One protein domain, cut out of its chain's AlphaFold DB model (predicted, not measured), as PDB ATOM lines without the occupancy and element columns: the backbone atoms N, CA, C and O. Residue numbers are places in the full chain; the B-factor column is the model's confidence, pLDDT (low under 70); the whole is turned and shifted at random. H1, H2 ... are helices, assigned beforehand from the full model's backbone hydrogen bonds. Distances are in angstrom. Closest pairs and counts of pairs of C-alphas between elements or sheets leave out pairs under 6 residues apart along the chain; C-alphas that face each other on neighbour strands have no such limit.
ATOM      1  N   MET A  16     210.234 214.339 102.856       81.06
ATOM      2  CA  MET A  16     209.671 213.126 103.454       81.06
ATOM      3  C   MET A  16     210.734 212.039 103.732       81.06
ATOM      4  O   MET A  16     210.887 211.658 104.893       81.06
ATOM      5  N   PRO A  17     211.532 211.566 102.749       87.62
ATOM      6  CA  PRO A  17     212.575 210.579 103.030       87.62
ATOM      7  C   PRO A  17     213.704 211.139 103.903       87.62
ATOM      8  O   PRO A  17     214.286 210.388 104.681       87.62
ATOM      9  N   LYS A  18     213.991 212.448 103.843       85.62
ATOM     10  CA  LYS A  18     214.960 213.081 104.754       85.62
ATOM     11  C   LYS A  18     214.488 213.060 106.204       85.62
ATOM     12  O   LYS A  18     215.258 212.680 107.073       85.62
ATOM     13  N   VAL A  19     213.241 213.440 106.470       91.88
ATOM     14  CA  VAL A  19     212.669 213.452 107.824       91.88
ATOM     15  C   VAL A  19     212.586 212.034 108.378       91.88
ATOM     16  O   VAL A  19     213.006 211.805 109.510       91.88
ATOM     17  N   LEU A  20     212.126 211.074 107.571       92.62
ATOM     18  CA  LEU A  20     212.092 209.671 107.977       92.62
ATOM     19  C   LEU A  20     213.500 209.140 108.276       92.62
ATOM     20  O   LEU A  20     213.711 208.526 109.317       92.62
ATOM     21  N   GLY A  21     214.476 209.440 107.413       93.25
ATOM     22  CA  GLY A  21     215.877 209.087 107.639       93.25
ATOM     23  C   GLY A  21     216.424 209.682 108.937       93.25
ATOM     24  O   GLY A  21     217.013 208.964 109.738       93.25
ATOM     25  N   THR A  22     216.164 210.966 109.199       94.38
ATOM     26  CA  THR A  22     216.589 211.631 110.438       94.38
ATOM     27  C   THR A  22     215.959 210.994 111.678       94.38
ATOM     28  O   THR A  22     216.658 210.789 112.668       94.38
ATOM     29  N   LEU A  23     214.669 210.642 111.638       94.50
ATOM     30  CA  LEU A  23     213.995 209.964 112.752       94.50
ATOM     31  C   LEU A  23     214.577 208.575 113.018       94.50
ATOM     32  O   LEU A  23     214.779 208.218 114.177       94.50
ATOM     33  N   ILE A  24     214.892 207.817 111.965       94.50
ATOM     34  CA  ILE A  24     215.539 206.506 112.092       94.50
ATOM     35  C   ILE A  24     216.922 206.661 112.728       94.50
ATOM     36  O   ILE A  24     217.231 205.965 113.692       94.50
ATOM     37  N   VAL A  25     217.738 207.600 112.239       94.94
ATOM     38  CA  VAL A  25     219.081 207.853 112.784       94.94
ATOM     39  C   VAL A  25     219.009 208.281 114.249       94.94
ATOM     40  O   VAL A  25     219.736 207.739 115.074       94.94
ATOM     41  N   LEU A  26     218.108 209.202 114.598       94.69
ATOM     42  CA  LEU A  26     217.892 209.608 115.989       94.69
ATOM     43  C   LEU A  26     217.446 208.433 116.862       94.69
ATOM     44  O   LEU A  26     217.969 208.267 117.960       94.69
ATOM     45  N   GLY A  27     216.522 207.603 116.377       92.94
ATOM     46  CA  GLY A  27     216.075 206.403 117.081       92.94
ATOM     47  C   GLY A  27     217.222 205.428 117.347       92.94
ATOM     48  O   GLY A  27     217.378 204.965 118.476       92.94
ATOM     49  N   LEU A  28     218.070 205.181 116.345       90.44
ATOM     50  CA  LEU A  28     219.263 204.346 116.492       90.44
ATOM     51  C   LEU A  28     220.269 204.952 117.477       90.44
ATOM     52  O   LEU A  28     220.790 204.232 118.321       90.44
ATOM     53  N   LEU A  29     220.505 206.266 117.435       91.81
ATOM     54  CA  LEU A  29     221.384 206.940 118.396       91.81
ATOM     55  C   LEU A  29     220.860 206.813 119.832       91.81
ATOM     56  O   LEU A  29     221.630 206.506 120.739       91.81
ATOM     57  N   VAL A  30     219.555 206.999 120.044       93.44
ATOM     58  CA  VAL A  30     218.930 206.822 121.365       93.44
ATOM     59  C   VAL A  30     219.054 205.375 121.837       93.44
ATOM     60  O   VAL A  30     219.394 205.150 122.998       93.44
ATOM     61  N   LEU A  31     218.818 204.404 120.951       90.06
ATOM     62  CA  LEU A  31     218.988 202.986 121.256       90.06
ATOM     63  C   LEU A  31     220.433 202.691 121.682       90.06
ATOM     64  O   LEU A  31     220.639 202.105 122.734       90.06
ATOM     65  N   VAL A  32     221.430 203.163 120.929       89.62
ATOM     66  CA  VAL A  32     222.854 202.943 121.236       89.62
ATOM     67  C   VAL A  32     223.258 203.584 122.568       89.62
ATOM     68  O   VAL A  32     223.988 202.972 123.343       89.62
ATOM     69  N   VAL A  33     222.776 204.796 122.864       92.25
ATOM     70  CA  VAL A  33     223.105 205.503 124.116       92.25
ATOM     71  C   VAL A  33     222.441 204.849 125.326       92.25
ATOM     72  O   VAL A  33     223.050 204.755 126.390       92.25
ATOM     73  N   LYS A  34     221.185 204.419 125.188       89.50
ATOM     74  CA  LYS A  34     220.379 203.918 126.309       89.50
ATOM     75  C   LYS A  34     220.530 202.410 126.525       89.50
ATOM     76  O   LYS A  34     220.426 201.943 127.654       89.50
ATOM     77  N   HIS A  35     220.796 201.675 125.452       88.12
ATOM     78  CA  HIS A  35     220.893 200.220 125.399       88.12
ATOM     79  C   HIS A  35     222.166 199.785 124.645       88.12
ATOM     80  O   HIS A  35     222.089 199.149 123.590       88.12
ATOM     81  N   PRO A  36     223.366 200.108 125.167       81.31
ATOM     82  CA  PRO A  36     224.623 199.815 124.476       81.31
ATOM     83  C   PRO A  36     224.876 198.309 124.306       81.31
ATOM     84  O   PRO A  36     225.461 197.892 123.309       81.31
ATOM     85  N   ALA A  37     224.414 197.484 125.252       82.50
ATOM     86  CA  ALA A  37     224.546 196.029 125.179       82.50
ATOM     87  C   ALA A  37     223.668 195.420 124.073       82.50
ATOM     88  O   ALA A  37     224.141 194.584 123.306       82.50
ATOM     89  N   ASP A  38     222.423 195.887 123.939       81.44
ATOM     90  CA  ASP A  38     221.501 195.410 122.903       81.44
ATOM     91  C   ASP A  38     221.985 195.814 121.500       81.44
ATOM     92  O   ASP A  38     221.925 195.023 120.559       81.44
ATOM     93  N   ALA A  39     222.557 197.016 121.367       83.94
ATOM     94  CA  ALA A  39     223.168 197.460 120.116       83.94
ATOM     95  C   ALA A  39     224.370 196.589 119.706       83.94
ATOM     96  O   ALA A  39     224.533 196.287 118.524       83.94
ATOM     97  N   ALA A  40     225.195 196.156 120.664       83.62
ATOM     98  CA  ALA A  40     226.329 195.276 120.385       83.62
ATOM     99  C   ALA A  40     225.876 193.902 119.869       83.62
ATOM    100  O   ALA A  40     226.448 193.397 118.902       83.62
ATOM    101  N   LEU A  41     224.817 193.340 120.463       86.69
ATOM    102  CA  LEU A  41     224.227 192.077 120.010       86.69
ATOM    103  C   LEU A  41     223.695 192.190 118.577       86.69
ATOM    104  O   LEU A  41     224.060 191.377 117.732       86.69
ATOM    105  N   TRP A  42     222.928 193.239 118.264       85.31
ATOM    106  CA  TRP A  42     222.415 193.454 116.904       85.31
ATOM    107  C   TRP A  42     223.521 193.650 115.868       85.31
ATOM    108  O   TRP A  42     223.423 193.134 114.755       85.31
ATOM    109  N   VAL A  43     224.590 194.371 116.216       87.62
ATOM    110  CA  VAL A  43     225.739 194.550 115.315       87.62
ATOM    111  C   VAL A  43     226.456 193.223 115.077       87.62
ATOM    112  O   VAL A  43     226.823 192.929 113.940       87.62
ATOM    113  N   GLN A  44     226.634 192.408 116.117       90.50
ATOM    114  CA  GLN A  44     227.273 191.100 115.996       90.50
ATOM    115  C   GLN A  44     226.435 190.132 115.151       90.50
ATOM    116  O   GLN A  44     226.984 189.454 114.283       90.50
ATOM    117  N   GLU A  45     225.119 190.093 115.361       90.75
ATOM    118  CA  GLU A  45     224.196 189.284 114.559       90.75
ATOM    119  C   GLU A  45     224.193 189.720 113.089       90.75
ATOM    120  O   GLU A  45     224.282 188.880 112.192       90.75
ATOM    121  N   LEU A  46     224.172 191.032 112.833       91.62
ATOM    122  CA  LEU A  46     224.223 191.573 111.478       91.62
ATOM    123  C   LEU A  46     225.553 191.237 110.791       91.62
ATOM    124  O   LEU A  46     225.562 190.831 109.630       91.62
ATOM    125  N   ALA A  47     226.674 191.361 111.505       90.75
ATOM    126  CA  ALA A  47     227.993 191.016 110.984       90.75
ATOM    127  C   ALA A  47     228.117 189.516 110.680       90.75
ATOM    128  O   ALA A  47     228.634 189.150 109.624       90.75
ATOM    129  N   ALA A  48     227.607 188.653 111.563       92.06
ATOM    130  CA  ALA A  48     227.591 187.209 111.348       92.06
ATOM    131  C   ALA A  48     226.735 186.830 110.131       92.06
ATOM    132  O   ALA A  48     227.161 186.026 109.299       92.06
ATOM    133  N   TRP A  49     225.562 187.452 109.983       93.88
ATOM    134  CA  TRP A  49     224.702 187.244 108.822       93.88
ATOM    135  C   TRP A  49     225.395 187.669 107.523       93.88
ATOM    136  O   TRP A  49     225.475 186.873 106.586       93.88
ATOM    137  N   VAL A  50     225.975 188.873 107.476       93.44
ATOM    138  CA  VAL A  50     226.727 189.346 106.299       93.44
ATOM    139  C   VAL A  50     227.906 188.422 105.992       93.44
ATOM    140  O   VAL A  50     228.096 188.061 104.833       93.44
ATOM    141  N   GLY A  51     228.656 187.990 107.009       92.12
ATOM    142  CA  GLY A  51     229.746 187.025 106.855       92.12
ATOM    143  C   GLY A  51     229.272 185.724 106.211       92.12
ATOM    144  O   GLY A  51     229.840 185.300 105.212       92.12
ATOM    145  N   SER A  52     228.157 185.159 106.685       92.56
ATOM    146  CA  SER A  52     227.584 183.934 106.110       92.56
ATOM    147  C   SER A  52     227.143 184.088 104.649       92.56
ATOM    148  O   SER A  52     227.278 183.155 103.860       92.56
ATOM    149  N   VAL A  53     226.652 185.271 104.261       94.50
ATOM    150  CA  VAL A  53     226.291 185.566 102.867       94.50
ATOM    151  C   VAL A  53     227.547 185.643 102.002       94.50
ATOM    152  O   VAL A  53     227.577 185.067 100.916       94.50
ATOM    153  N   VAL A  54     228.588 186.326 102.482       93.81
ATOM    154  CA  VAL A  54     229.872 186.433 101.778       93.81
ATOM    155  C   VAL A  54     230.524 185.063 101.626       93.81
ATOM    156  O   VAL A  54     230.940 184.728 100.520       93.81
ATOM    157  N   ASP A  55     230.545 184.253 102.681       92.06
ATOM    158  CA  ASP A  55     231.070 182.886 102.640       92.06
ATOM    159  C   ASP A  55     230.263 182.002 101.689       92.06
ATOM    160  O   ASP A  55     230.845 181.242 100.920       92.06
ATOM    161  N   GLY A  56     228.933 182.132 101.665       91.50
ATOM    162  CA  GLY A  56     228.086 181.419 100.708       91.50
ATOM    163  C   GLY A  56     228.387 181.799  99.256       91.50
ATOM    164  O   GLY A  56     228.482 180.929  98.390       91.50
ATOM    165  N   ILE A  57     228.596 183.093  98.989       93.94
ATOM    166  CA  ILE A  57     228.996 183.589  97.666       93.94
ATOM    167  C   ILE A  57     230.398 183.079  97.307       93.94
ATOM    168  O   ILE A  57     230.605 182.573  96.204       93.94
ATOM    169  N   ALA A  58     231.357 183.174  98.227       93.06
ATOM    170  CA  ALA A  58     232.723 182.705  98.020       93.06
ATOM    171  C   ALA A  58     232.764 181.193  97.753       93.06
ATOM    172  O   ALA A  58     233.391 180.765  96.786       93.06
ATOM    173  N   ALA A  59     232.035 180.398  98.541       92.25
ATOM    174  CA  ALA A  59     231.918 178.953  98.368       92.25
ATOM    175  C   ALA A  59     231.289 178.584  97.017       92.25
ATOM    176  O   ALA A  59     231.784 177.683  96.340       92.25
ATOM    177  N   PHE A  60     230.256 179.313  96.586       91.81
ATOM    178  CA  PHE A  60     229.637 179.125  95.272       91.81
ATOM    179  C   PHE A  60     230.637 179.341  94.130       91.81
ATOM    180  O   PHE A  60     230.747 178.506  93.229       91.81
ATOM    181  N   PHE A  61     231.406 180.431  94.177       93.88
ATOM    182  CA  PHE A  61     232.432 180.695  93.167       93.88
ATOM    183  C   PHE A  61     233.605 179.714  93.252       93.88
ATOM    184  O   PHE A  61     234.131 179.313  92.217       93.88
ATOM    185  N   GLN A  62     233.988 179.280  94.452       90.62
ATOM    186  CA  GLN A  62     235.052 178.298  94.642       90.62
ATOM    187  C   GLN A  62     234.661 176.910  94.117       90.62
ATOM    188  O   GLN A  62     235.506 176.229  93.548       90.62
ATOM    189  N   GLN A  63     233.388 176.516  94.231       86.44
ATOM    190  CA  GLN A  63     232.859 175.304  93.592       86.44
ATOM    191  C   GLN A  63     232.759 175.409  92.067       86.44
ATOM    192  O   GLN A  63     232.844 174.389  91.401       86.44
ATOM    193  N   LEU A  64     232.551 176.607  91.513       86.25
ATOM    194  CA  LEU A  64     232.503 176.829  90.062       86.25
ATOM    195  C   LEU A  64     233.888 176.908  89.409       86.25
ATOM    196  O   LEU A  64     234.009 176.687  88.206       86.25
ATOM    197  N   ALA A  65     234.907 177.292  90.177       76.25
ATOM    198  CA  ALA A  65     236.293 177.380  89.724       76.25
ATOM    199  C   ALA A  65     237.073 176.061  89.884       76.25
ATOM    200  O   ALA A  65     238.187 175.961  89.366       76.25
ATOM    201  N   ALA A  66     236.512 175.092  90.615       55.81
ATOM    202  CA  ALA A  66     237.013 173.725  90.762       55.81
ATOM    203  C   ALA A  66     236.401 172.799  89.700       55.81
ATOM    204  O   ALA A  66     237.123 171.878  89.258       55.81
TER     205      ALA A  66
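This is residues 16 to 66 of the 66 residues of an uncharacterized protein of Prauserella shujinwangii (UniProt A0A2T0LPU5). What shape do these atoms make? Two long helices meet near their ends as an open L: H1 comes first, and the longer H2 sets off from its end at a steep angle. What is the make-up? The printed part has 51 residues, with two named helices in the order H1, H2 and no named strand; the class is all helix. Is it compact? It is extended and flat, with a radius of gyration of the C-alphas of 17.1 A and spans of 48 by 31 by 7 A.

How does H1, residues 16 to 34, stand to H2, residues 36 to 65? They only just touch, with 3 pairs of C-alphas within 8 A, and only at the corner by their tight link of one residue. H1 touches H2 with residues 31 to 32 alone, and H2 touches H1 with residues 38 to 39 alone; the closest C-alphas of the two helices, those of Val 32 and Ala 39, are 5.6 A apart. At what angle do they run? They run opposite ways at a steep tilt of 67 degrees. What do the backbones show? In H1 and H2 every O i to N i+4 pair is within hydrogen-bond range.

Where does H1 lie? It begins at C-alpha 16, (209.671, 213.126, 103.454), and measures 26.9 A from first to last C-alpha. Where does H2 end? It measures 43.0 A and ends at C-alpha 65, (236.293, 177.380, 89.724).

How large is it? The two C-alphas farthest apart, of Val 19 and Ala 66, are 49.6 A apart. Is it cut or uncertain anywhere? The printed part has no cut, and residue 66 alone has a pLDDT under 70.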